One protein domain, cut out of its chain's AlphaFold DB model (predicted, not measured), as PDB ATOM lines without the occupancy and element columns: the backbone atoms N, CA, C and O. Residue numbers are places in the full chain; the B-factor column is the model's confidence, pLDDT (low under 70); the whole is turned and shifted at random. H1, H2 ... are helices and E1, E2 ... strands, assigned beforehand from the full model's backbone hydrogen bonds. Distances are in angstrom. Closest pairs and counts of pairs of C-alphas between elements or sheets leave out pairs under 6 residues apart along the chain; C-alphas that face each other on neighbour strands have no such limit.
ATOM      1  N   ILE A 302      14.750 -11.074  13.154       92.00
ATOM      2  CA  ILE A 302      13.992 -10.192  14.051       92.00
ATOM      3  C   ILE A 302      12.719  -9.729  13.345       92.00
ATOM      4  O   ILE A 302      12.761  -9.320  12.185       92.00
ATOM      5  N   GLN A 303      11.577  -9.786  14.033       93.31
ATOM      6  CA  GLN A 303      10.316  -9.270  13.501       93.31
ATOM      7  C   GLN A 303      10.394  -7.747  13.369       93.31
ATOM      8  O   GLN A 303      10.611  -7.056  14.360       93.31
ATOM      9  N   LEU A 304      10.198  -7.221  12.159       90.75
ATOM     10  CA  LEU A 304      10.190  -5.777  11.917       90.75
ATOM     11  C   LEU A 304       8.781  -5.191  12.007       90.75
ATOM     12  O   LEU A 304       8.579  -4.154  12.627       90.75
ATOM     13  N   PHE A 305       7.820  -5.830  11.341       91.50
ATOM     14  CA  PHE A 305       6.432  -5.379  11.267       91.50
ATOM     15  C   PHE A 305       5.523  -6.522  10.798       91.50
ATOM     16  O   PHE A 305       5.986  -7.596  10.413       91.50
ATOM     17  N   ASN A 306       4.216  -6.292  10.813       91.75
ATOM     18  CA  ASN A 306       3.225  -7.198  10.241       91.75
ATOM     19  C   ASN A 306       2.094  -6.410   9.593       91.75
ATOM     20  O   ASN A 306       1.779  -5.290   9.991       91.75
ATOM     21  N   ILE A 307       1.507  -7.002   8.559       89.00
ATOM     22  CA  ILE A 307       0.451  -6.393   7.759       89.00
ATOM     23  C   ILE A 307      -0.784  -7.279   7.860       89.00
ATOM     24  O   ILE A 307      -0.722  -8.478   7.583       89.00
ATOM     25  N   LYS A 308      -1.914  -6.680   8.233       85.75
ATOM     26  CA  LYS A 308      -3.221  -7.325   8.173       85.75
ATOM     27  C   LYS A 308      -3.769  -7.220   6.750       85.75
ATOM     28  O   LYS A 308      -3.951  -6.123   6.221       85.75
ATOM     29  N   THR A 309      -4.049  -8.366   6.146       76.50
ATOM     30  CA  THR A 309      -4.820  -8.490   4.906       76.50
ATOM     31  C   THR A 309      -6.280  -8.829   5.238       76.50
ATOM     32  O   THR A 309      -6.627  -9.062   6.398       76.50
ATOM     33  N   ASN A 310      -7.149  -8.892   4.225       68.19
ATOM     34  CA  ASN A 310      -8.545  -9.306   4.414       68.19
ATOM     35  C   ASN A 310      -8.680 -10.736   4.975       68.19
ATOM     36  O   ASN A 310      -9.700 -11.048   5.582       68.19
ATOM     37  N   ASN A 311      -7.666 -11.588   4.787       66.31
ATOM     38  CA  ASN A 311      -7.751 -13.015   5.098       66.31
ATOM     39  C   ASN A 311      -6.901 -13.422   6.313       66.31
ATOM     40  O   ASN A 311      -7.229 -14.394   6.989       66.31
ATOM     41  N   ASN A 312      -5.791 -12.728   6.581       80.06
ATOM     42  CA  ASN A 312      -4.787 -13.127   7.570       80.06
ATOM     43  C   ASN A 312      -3.814 -11.982   7.915       80.06
ATOM     44  O   ASN A 312      -3.802 -10.932   7.276       80.06
ATOM     45  N   ILE A 313      -2.981 -12.193   8.936       87.75
ATOM     46  CA  ILE A 313      -1.851 -11.315   9.269       87.75
ATOM     47  C   ILE A 313      -0.572 -11.953   8.724       87.75
ATOM     48  O   ILE A 313      -0.317 -13.131   8.975       87.75
ATOM     49  N   ILE A 314       0.221 -11.170   7.994       91.44
ATOM     50  CA  ILE A 314       1.523 -11.575   7.460       91.44
ATOM     51  C   ILE A 314       2.612 -10.884   8.275       91.44
ATOM     52  O   ILE A 314       2.605  -9.659   8.409       91.44
ATOM     53  N   TYR A 315       3.554 -11.661   8.800       94.12
ATOM     54  CA  TYR A 315       4.647 -11.186   9.644       94.12
ATOM     55  C   TYR A 315       5.933 -11.072   8.833       94.12
ATOM     56  O   TYR A 315       6.302 -12.008   8.131       94.12
ATOM     57  N   PHE A 316       6.628  -9.941   8.938       94.38
ATOM     58  CA  PHE A 316       7.863  -9.680   8.205       94.38
ATOM     59  C   PHE A 316       9.052  -9.660   9.159       94.38
ATOM     60  O   PHE A 316       9.107  -8.865  10.100       94.38
ATOM     61  N   PHE A 317      10.019 -10.525   8.885       95.44
ATOM     62  CA  PHE A 317      11.239 -10.692   9.659       95.44
ATOM     63  C   PHE A 317      12.450 -10.286   8.835       95.44
ATOM     64  O   PHE A 317      12.542 -10.628   7.664       95.44
ATOM     65  N   PHE A 318      13.410  -9.611   9.449       95.44
ATOM     66  CA  PHE A 318      14.700  -9.330   8.835       95.44
ATOM     67  C   PHE A 318      15.772 -10.206   9.467       95.44
ATOM     68  O   PHE A 318      15.874 -10.255  10.691       95.44
ATOM     69  N   ALA A 319      16.556 -10.898   8.645       93.94
ATOM     70  CA  ALA A 319      17.704 -11.667   9.109       93.94
ATOM     71  C   ALA A 319      18.997 -10.925   8.766       93.94
ATOM     72  O   ALA A 319      19.273 -10.636   7.600       93.94
ATOM     73  N   SER A 320      19.797 -10.634   9.792       86.94
ATOM     74  CA  SER A 320      21.076  -9.939   9.633       86.94
ATOM     75  C   SER A 320      22.098 -10.798   8.887       86.94
ATOM     76  O   SER A 320      22.896 -10.259   8.122       86.94
ATOM     77  N   SER A 321      22.049 -12.120   9.064       85.12
ATOM     78  CA  SER A 321      22.926 -13.075   8.379       85.12
ATOM     79  C   SER A 321      22.769 -13.066   6.856       85.12
ATOM     80  O   SER A 321      23.765 -12.991   6.140       85.12
ATOM     81  N   SER A 322      21.534 -13.102   6.349       85.44
ATOM     82  CA  SER A 322      21.244 -13.114   4.909       85.44
ATOM     83  C   SER A 322      20.943 -11.731   4.320       85.44
ATOM     84  O   SER A 322      20.776 -11.606   3.107       85.44
ATOM     85  N   GLN A 323      20.891 -10.684   5.154       90.94
ATOM     86  CA  GLN A 323      20.513  -9.320   4.763       90.94
ATOM     87  C   GLN A 323      19.191  -9.290   3.976       90.94
ATOM     88  O   GLN A 323      19.035  -8.534   3.010       90.94
ATOM     89  N   ALA A 324      18.249 -10.145   4.376       92.88
ATOM     90  CA  ALA A 324      17.031 -10.426   3.634       92.88
ATOM     91  C   ALA A 324      15.779 -10.308   4.506       92.88
ATOM     92  O   ALA A 324      15.818 -10.450   5.733       92.88
ATOM     93  N   LEU A 325      14.658 -10.035   3.839       95.50
ATOM     94  CA  LEU A 325      13.340  -9.940   4.447       95.50
ATOM     95  C   LEU A 325      12.578 -11.248   4.208       95.50
ATOM     96  O   LEU A 325      12.507 -11.716   3.079       95.50
ATOM     97  N   TYR A 326      11.979 -11.808   5.252       95.38
ATOM     98  CA  TYR A 326      11.210 -13.048   5.222       95.38
ATOM     99  C   TYR A 326       9.767 -12.764   5.624       95.38
ATOM    100  O   TYR A 326       9.517 -12.230   6.704       95.38
ATOM    101  N   ALA A 327       8.816 -13.132   4.774       93.94
ATOM    102  CA  ALA A 327       7.395 -13.071   5.078       93.94
ATOM    103  C   ALA A 327       6.905 -14.427   5.611       93.94
ATOM    104  O   ALA A 327       7.128 -15.474   4.995       93.94
ATOM    105  N   CYS A 328       6.221 -14.410   6.752       91.94
ATOM    106  CA  CYS A 328       5.825 -15.595   7.507       91.94
ATOM    107  C   CYS A 328       4.356 -15.531   7.944       91.94
ATOM    108  O   CYS A 328       3.778 -14.457   8.122       91.94
ATOM    109  N   GLN A 329       3.754 -16.703   8.137       89.38
ATOM    110  CA  GLN A 329       2.362 -16.867   8.555       89.38
ATOM    111  C   GLN A 329       2.174 -16.656  10.067       89.38
ATOM    112  O   GLN A 329       1.065 -16.386  10.525       89.38
ATOM    113  N   SER A 330       3.242 -16.799  10.851       87.75
ATOM    114  CA  SER A 330       3.215 -16.648  12.306       87.75
ATOM    115  C   SER A 330       4.382 -15.799  12.805       87.75
ATOM    116  O   SER A 330       5.439 -15.734  12.174       87.75
ATOM    117  N   GLY A 331       4.170 -15.138  13.939       86.19
ATOM    118  CA  GLY A 331       5.128 -14.258  14.595       86.19
ATOM    119  C   GLY A 331       4.629 -13.849  15.976       86.19
ATOM    120  O   GLY A 331       3.685 -14.448  16.491       86.19
ATOM    121  N   ASP A 332       5.260 -12.844  16.579       81.81
ATOM    122  CA  ASP A 332       4.808 -12.276  17.849       81.81
ATOM    123  C   ASP A 332       3.502 -11.485  17.627       81.81
ATOM    124  O   ASP A 332       3.514 -10.488  16.895       81.81
ATOM    125  N   PRO A 333       2.374 -11.905  18.233       70.88
ATOM    126  CA  PRO A 333       1.076 -11.263  18.044       70.88
ATOM    127  C   PRO A 333       0.932  -9.936  18.806       70.88
ATOM    128  O   PRO A 333      -0.060  -9.239  18.611       70.88
ATOM    129  N   LYS A 334       1.880  -9.573  19.686       69.75
ATOM    130  CA  LYS A 334       1.785  -8.363  20.527       69.75
ATOM    131  C   LYS A 334       1.996  -7.062  19.754       69.75
ATOM    132  O   LYS A 334       1.619  -5.991  20.222       69.75
ATOM    133  N   THR A 335       2.595  -7.137  18.576       68.38
ATOM    134  CA  THR A 335       2.770  -5.991  17.679       68.38
ATOM    135  C   THR A 335       1.471  -5.687  16.931       68.38
ATOM    136  O   THR A 335       0.916  -6.575  16.288       68.38
ATOM    137  N   ASN A 336       1.001  -4.439  16.989       75.81
ATOM    138  CA  ASN A 336      -0.226  -4.021  16.306       75.81
ATOM    139  C   ASN A 336      -0.008  -3.988  14.775       75.81
ATOM    140  O   ASN A 336       0.914  -3.299  14.328       75.81
ATOM    141  N   PRO A 337      -0.823  -4.692  13.964       80.69
ATOM    142  CA  PRO A 337      -0.602  -4.780  12.526       80.69
ATOM    143  C   PRO A 337      -0.949  -3.501  11.775       80.69
ATOM    144  O   PRO A 337      -1.945  -2.830  12.059       80.69
ATOM    145  N   PHE A 338      -0.164  -3.230  10.735       83.50
ATOM    146  CA  PHE A 338      -0.479  -2.215   9.737       83.50
ATOM    147  C   PHE A 338      -1.634  -2.678   8.840       83.50
ATOM    148  O   PHE A 338      -1.792  -3.875   8.584       83.50
ATOM    149  N   THR A 339      -2.426  -1.738   8.321       80.75
ATOM    150  CA  THR A 339      -3.535  -2.021   7.391       80.75
ATOM    151  C   THR A 339      -3.231  -1.552   5.968       80.75
ATOM    152  O   THR A 339      -2.508  -0.580   5.754       80.75
ATOM    153  N   VAL A 340      -3.794  -2.256   4.985       72.31
ATOM    154  CA  VAL A 340      -3.690  -1.936   3.549       72.31
ATOM    155  C   VAL A 340      -4.931  -1.175   3.052       72.31
ATOM    156  O   VAL A 340      -4.909  -0.577   1.979       72.31
ATOM    157  N   ASN A 341      -6.016  -1.161   3.835       67.31
ATOM    158  CA  ASN A 341      -7.262  -0.489   3.478       67.31
ATOM    159  C   ASN A 341      -7.247   0.963   3.972       67.31
ATOM    160  O   ASN A 341      -7.119   1.216   5.166       67.31
ATOM    161  N   LYS A 342      -7.451   1.923   3.060       56.06
ATOM    162  CA  LYS A 342      -7.513   3.361   3.391       56.06
ATOM    163  C   LYS A 342      -8.746   3.771   4.212       56.06
ATOM    164  O   LYS A 342      -8.738   4.856   4.775       56.06
ATOM    165  N   ILE A 343      -9.807   2.954   4.232       53.97
ATOM    166  CA  ILE A 343     -11.156   3.392   4.649       53.97
ATOM    167  C   ILE A 343     -11.720   2.605   5.849       53.97
ATOM    168  O   ILE A 343     -12.608   3.100   6.531       53.97
ATOM    169  N   ALA A 344     -11.211   1.415   6.171       49.56
ATOM    170  CA  ALA A 344     -11.859   0.538   7.150       49.56
ATOM    171  C   ALA A 344     -10.854  -0.015   8.164       49.56
ATOM    172  O   ALA A 344     -10.278  -1.073   7.938       49.56
ATOM    173  N   GLU A 345     -10.619   0.753   9.230       53.91
ATOM    174  CA  GLU A 345     -10.269   0.344  10.606       53.91
ATOM    175  C   GLU A 345      -9.665   1.575  11.301       53.91
ATOM    176  O   GLU A 345      -8.473   1.851  11.198       53.91
ATOM    177  N   SER A 346     -10.516   2.352  11.974       51.31
ATOM    178  CA  SER A 346     -10.291   3.728  12.451       51.31
ATOM    179  C   SER A 346      -9.156   3.949  13.467       51.31
ATOM    180  O   SER A 346      -9.046   5.049  13.982       51.31
ATOM    181  N   ASN A 347      -8.284   2.969  13.733       60.62
ATOM    182  CA  ASN A 347      -7.206   3.066  14.730       60.62
ATOM    183  C   ASN A 347      -5.909   2.315  14.345       60.62
ATOM    184  O   ASN A 347      -5.113   1.979  15.225       60.62
ATOM    185  N   ARG A 348      -5.672   2.003  13.059       66.75
ATOM    186  CA  ARG A 348      -4.450   1.290  12.627       66.75
ATOM    187  C   ARG A 348      -3.609   2.080  11.622       66.75
ATOM    188  O   ARG A 348      -4.168   2.656  10.691       66.75
ATOM    189  N   PRO A 349      -2.269   2.087  11.769       72.38
ATOM    190  CA  PRO A 349      -1.388   2.768  10.831       72.38
ATOM    191  C   PRO A 349      -1.438   2.095   9.453       72.38
ATOM    192  O   PRO A 349      -1.478   0.868   9.331       72.38
ATOM    193  N   HIS A 350      -1.434   2.904   8.395       81.56
ATOM    194  CA  HIS A 350      -1.434   2.418   7.016       81.56
ATOM    195  C   HIS A 350      -0.045   1.890   6.621       81.56
ATOM    196  O   HIS A 350       0.954   2.575   6.830       81.56
ATOM    197  N   ALA A 351       0.021   0.732   5.955       82.44
ATOM    198  CA  ALA A 351       1.251   0.009   5.595       82.44
ATOM    199  C   ALA A 351       2.075   0.648   4.448       82.44
ATOM    200  O   ALA A 351       2.745  -0.042   3.679       82.44
ATOM    201  N   GLY A 352       1.974   1.962   4.232       83.38
ATOM    202  CA  GLY A 352       2.490   2.612   3.020       83.38
ATOM    203  C   GLY A 352       4.019   2.603   2.930       83.38
ATOM    204  O   GLY A 352       4.580   2.355   1.859       83.38
ATOM    205  N   ALA A 353       4.696   2.861   4.050       85.69
ATOM    206  CA  ALA A 353       6.154   2.828   4.135       85.69
ATOM    207  C   ALA A 353       6.677   1.383   4.094       85.69
ATOM    208  O   ALA A 353       7.671   1.085   3.429       85.69
ATOM    209  N   GLU A 354       5.950   0.472   4.732       90.31
ATOM    210  CA  GLU A 354       6.237  -0.955   4.815       90.31
ATOM    211  C   GLU A 354       6.156  -1.591   3.427       90.31
ATOM    212  O   GLU A 354       7.078  -2.293   3.022       90.31
ATOM    213  N   ILE A 355       5.131  -1.264   2.632       87.81
ATOM    214  CA  ILE A 355       5.005  -1.729   1.244       87.81
ATOM    215  C   ILE A 355       6.168  -1.221   0.381       87.81
ATOM    216  O   ILE A 355       6.705  -1.984  -0.422       87.81
ATOM    217  N   LYS A 356       6.612   0.036   0.548       86.62
ATOM    218  CA  LYS A 356       7.810   0.544  -0.155       86.62
ATOM    219  C   LYS A 356       9.065  -0.244   0.232       86.62
ATOM    220  O   LYS A 356       9.855  -0.589  -0.645       86.62
ATOM    221  N   LYS A 357       9.227  -0.569   1.519       90.00
ATOM    222  CA  LYS A 357      10.335  -1.397   2.013       90.00
ATOM    223  C   LYS A 357      10.279  -2.807   1.416       90.00
ATOM    224  O   LYS A 357      11.273  -3.255   0.859       90.00
ATOM    225  N   ILE A 358       9.119  -3.465   1.437       91.62
ATOM    226  CA  ILE A 358       8.921  -4.787   0.820       91.62
ATOM    227  C   ILE A 358       9.309  -4.755  -0.667       91.62
ATOM    228  O   ILE A 358      10.061  -5.614  -1.122       91.62
ATOM    229  N   LYS A 359       8.859  -3.736  -1.415       86.31
ATOM    230  CA  LYS A 359       9.206  -3.551  -2.835       86.31
ATOM    231  C   LYS A 359      10.712  -3.444  -3.064       86.31
ATOM    232  O   LYS A 359      11.221  -4.059  -3.993       86.31
ATOM    233  N   SER A 360      11.419  -2.698  -2.217       86.69
ATOM    234  CA  SER A 360      12.880  -2.578  -2.283       86.69
ATOM    235  C   SER A 360      13.575  -3.936  -2.125       86.69
ATOM    236  O   SER A 360      14.435  -4.268  -2.939       86.69
ATOM    237  N   PHE A 361      13.172  -4.745  -1.139       88.69
ATOM    238  CA  PHE A 361      13.730  -6.089  -0.952       88.69
ATOM    239  C   PHE A 361      13.377  -7.031  -2.108       88.69
ATOM    240  O   PHE A 361      14.227  -7.815  -2.525       88.69
ATOM    241  N   ALA A 362      12.166  -6.926  -2.661       84.94
ATOM    242  CA  ALA A 362      11.749  -7.706  -3.823       84.94
ATOM    243  C   ALA A 362      12.603  -7.393  -5.063       84.94
ATOM    244  O   ALA A 362      13.139  -8.309  -5.679       84.94
ATOM    245  N   VAL A 363      12.800  -6.106  -5.385       77.25
ATOM    246  CA  VAL A 363      13.640  -5.662  -6.515       77.25
ATOM    247  C   VAL A 363      15.097  -6.093  -6.337       77.25
ATOM    248  O   VAL A 363      15.748  -6.468  -7.305       77.25
ATOM    249  N   ALA A 364      15.601  -6.092  -5.100       79.00
ATOM    250  CA  ALA A 364      16.946  -6.564  -4.783       79.00
ATOM    251  C   ALA A 364      17.092  -8.101  -4.804       79.00
ATOM    252  O   ALA A 364      18.190  -8.602  -4.565       79.00
ATOM    253  N   GLY A 365      16.008  -8.857  -5.024       80.69
ATOM    254  CA  GLY A 365      16.010 -10.322  -4.954       80.69
ATOM    255  C   GLY A 365      16.173 -10.883  -3.535       80.69
ATOM    256  O   GLY A 365      16.468 -12.062  -3.376       80.69
ATOM    257  N   ARG A 366      15.976 -10.058  -2.497       90.75
ATOM    258  CA  ARG A 366      16.212 -10.375  -1.073       90.75
ATOM    259  C   ARG A 366      14.919 -10.474  -0.257       90.75
ATOM    260  O   ARG A 366      14.922 -10.210   0.945       90.75
ATOM    261  N   LEU A 367      13.809 -10.797  -0.912       91.25
ATOM    262  CA  LEU A 367      12.520 -11.046  -0.273       91.25
ATOM    263  C   LEU A 367      12.196 -12.532  -0.378       91.25
ATOM    264  O   LEU A 367      12.062 -13.040  -1.483       91.25
ATOM    265  N   PHE A 368      12.048 -13.193   0.761       91.44
ATOM    266  CA  PHE A 368      11.764 -14.617   0.875       91.44
ATOM    267  C   PHE A 368      10.435 -14.855   1.585       91.44
ATOM    268  O   PHE A 368       9.927 -14.000   2.314       91.44
ATOM    269  N   PHE A 369       9.867 -16.038   1.385       92.19
ATOM    270  CA  PHE A 369       8.545 -16.389   1.879       92.19
ATOM    271  C   PHE A 369       8.570 -17.774   2.512       92.19
ATOM    272  O   PHE A 369       9.155 -18.708   1.973       92.19
ATOM    273  N   GLU A 370       7.872 -17.928   3.633       89.19
ATOM    274  CA  GLU A 370       7.776 -19.211   4.337       89.19
ATOM    275  C   GLU A 370       7.132 -20.307   3.470       89.19
ATOM    276  O   GLU A 370       7.472 -21.485   3.581       89.19
ATOM    277  N   ASN A 371       6.177 -19.926   2.620       82.56
ATOM    278  CA  ASN A 371       5.483 -20.819   1.701       82.56
ATOM    279  C   ASN A 371       4.870 -20.035   0.527       82.56
ATOM    280  O   ASN A 371       4.746 -18.808   0.563       82.56
ATOM    281  N   LEU A 372       4.451 -20.765  -0.509       75.12
ATOM    282  CA  LEU A 372       3.877 -20.197  -1.735       75.12
ATOM    283  C   LEU A 372       2.603 -19.370  -1.500       75.12
ATOM    284  O   LEU A 372       2.331 -18.433  -2.249       75.12
ATOM    285  N   GLN A 373       1.817 -19.692  -0.468       77.38
ATOM    286  CA  GLN A 373       0.628 -18.910  -0.133       77.38
ATOM    287  C   GLN A 373       1.022 -17.492   0.300       77.38
ATOM    288  O   GLN A 373       0.479 -16.525  -0.233       77.38
ATOM    289  N   ILE A 374       1.988 -17.370   1.216       85.38
ATOM    290  CA  ILE A 374       2.488 -16.066   1.667       85.38
ATOM    291  C   ILE A 374       3.113 -15.300   0.499       85.38
ATOM    292  O   ILE A 374       2.849 -14.109   0.354       85.38
ATOM    293  N   LYS A 375       3.863 -15.982  -0.377       84.75
ATOM    294  CA  LYS A 375       4.407 -15.379  -1.602       84.75
ATOM    295  C   LYS A 375       3.316 -14.724  -2.447       84.75
ATOM    296  O   LYS A 375       3.375 -13.524  -2.694       84.75
ATOM    297  N   SER A 376       2.263 -15.469  -2.785       78.31
ATOM    298  CA  SER A 376       1.158 -14.947  -3.599       78.31
ATOM    299  C   SER A 376       0.416 -13.778  -2.940       78.31
ATOM    300  O   SER A 376       0.001 -12.835  -3.618       78.31
ATOM    301  N   GLU A 377       0.220 -13.814  -1.622       82.69
ATOM    302  CA  GLU A 377      -0.434 -12.722  -0.898       82.69
ATOM    303  C   GLU A 377       0.430 -11.456  -0.864       82.69
ATOM    304  O   GLU A 377      -0.076 -10.368  -1.140       82.69
ATOM    305  N   VAL A 378       1.733 -11.584  -0.602       86.50
ATOM    306  CA  VAL A 378       2.663 -10.447  -0.593       86.50
ATOM    307  C   VAL A 378       2.861  -9.871  -1.995       86.50
ATOM    308  O   VAL A 378       2.894  -8.652  -2.157       86.50
ATOM    309  N   GLU A 379       2.910 -10.704  -3.031       83.56
ATOM    310  CA  GLU A 379       2.940 -10.239  -4.420       83.56
ATOM    311  C   GLU A 379       1.703  -9.402  -4.758       83.56
ATOM    312  O   GLU A 379       1.832  -8.330  -5.348       83.56
ATOM    313  N   LYS A 380       0.503  -9.796  -4.309       81.00
ATOM    314  CA  LYS A 380      -0.699  -8.956  -4.470       81.00
ATOM    315  C   LYS A 380      -0.549  -7.601  -3.773       81.00
ATOM    316  O   LYS A 380      -0.983  -6.602  -4.337       81.00
ATOM    317  N   LEU A 381       0.087  -7.539  -2.600       80.38
ATOM    318  CA  LEU A 381       0.374  -6.267  -1.913       80.38
ATOM    319  C   LEU A 381       1.344  -5.379  -2.708       80.38
ATOM    320  O   LEU A 381       1.226  -4.154  -2.700       80.38
ATOM    321  N   ILE A 382       2.314  -5.989  -3.391       79.62
ATOM    322  CA  ILE A 382       3.325  -5.289  -4.188       79.62
ATOM    323  C   ILE A 382       2.738  -4.790  -5.518       79.62
ATOM    324  O   ILE A 382       2.980  -3.638  -5.902       79.62
ATOM    325  N   TYR A 383       1.987  -5.644  -6.217       66.38
ATOM    326  CA  TYR A 383       1.593  -5.449  -7.613       66.38
ATOM    327  C   TYR A 383       0.170  -4.924  -7.811       66.38
ATOM    328  O   TYR A 383      -0.116  -4.393  -8.886       66.38
ATOM    329  N   ASN A 384      -0.709  -4.981  -6.804       56.81
ATOM    330  CA  ASN A 384      -1.952  -4.219  -6.879       56.81
ATOM    331  C   ASN A 384      -1.614  -2.724  -6.817       56.81
ATOM    332  O   ASN A 384      -1.113  -2.215  -5.811       56.81
TER     333      ASN A 384
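Overview. This is residues 302 to 384 of the 386 residues of the protein "DNA encapsidation ATPase" of Eggerthella sp. CAG:1427 (UniProt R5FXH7). A twisted four-stranded sheet has helices H1 and H2 over one face, as two layers; a long loop, residues 329 to 351, pairs briefly with edge strand E1. The printed part has 83 residues with named elements E1 E2 E3 H1 E4 H2; the sheet, E1 E2 E3 E4, and the class are mixed. It is compact, radius of gyration of the C-alphas 12.1 A, spanning 37 by 28 by 22 A.

Along the chain. E1, residues 302 to 308, begins at C-alpha (13.992, -10.192, 14.051). E2 is residues 313 to 319, 19.6 A; E3, 324 to 328; H1, 352 to 363, 16.8 A; E4, 367 to 369. H2, 372 to 383, ends at C-alpha (1.593, -5.449, -7.613).

Arrangement. Hairpins E1-E2 and E2-E3 form a meander, antiparallel strands in succession; N 304 and O 316 are 2.9 A apart, N 317 and O 326 2.8 A. E4 is parallel to E3, N 368 to O 325 2.8 A; E3, H1, E4 form a strand-helix-strand unit, two parallel strands joined through a helix, its crossover right-handed. H1 and H2 are on the sheet, heights 9.6 A and 8.7 A; they touch, the closest C-alphas, Lys 359 and Ile 382, 6.3 A apart. In both, every O i to N i+4 pair is within hydrogen-bond range.

Size, cuts and confidence. The printed part has no cut; the E3 to H1 link is long. Residues 341 to 348 are among those under pLDDT 70.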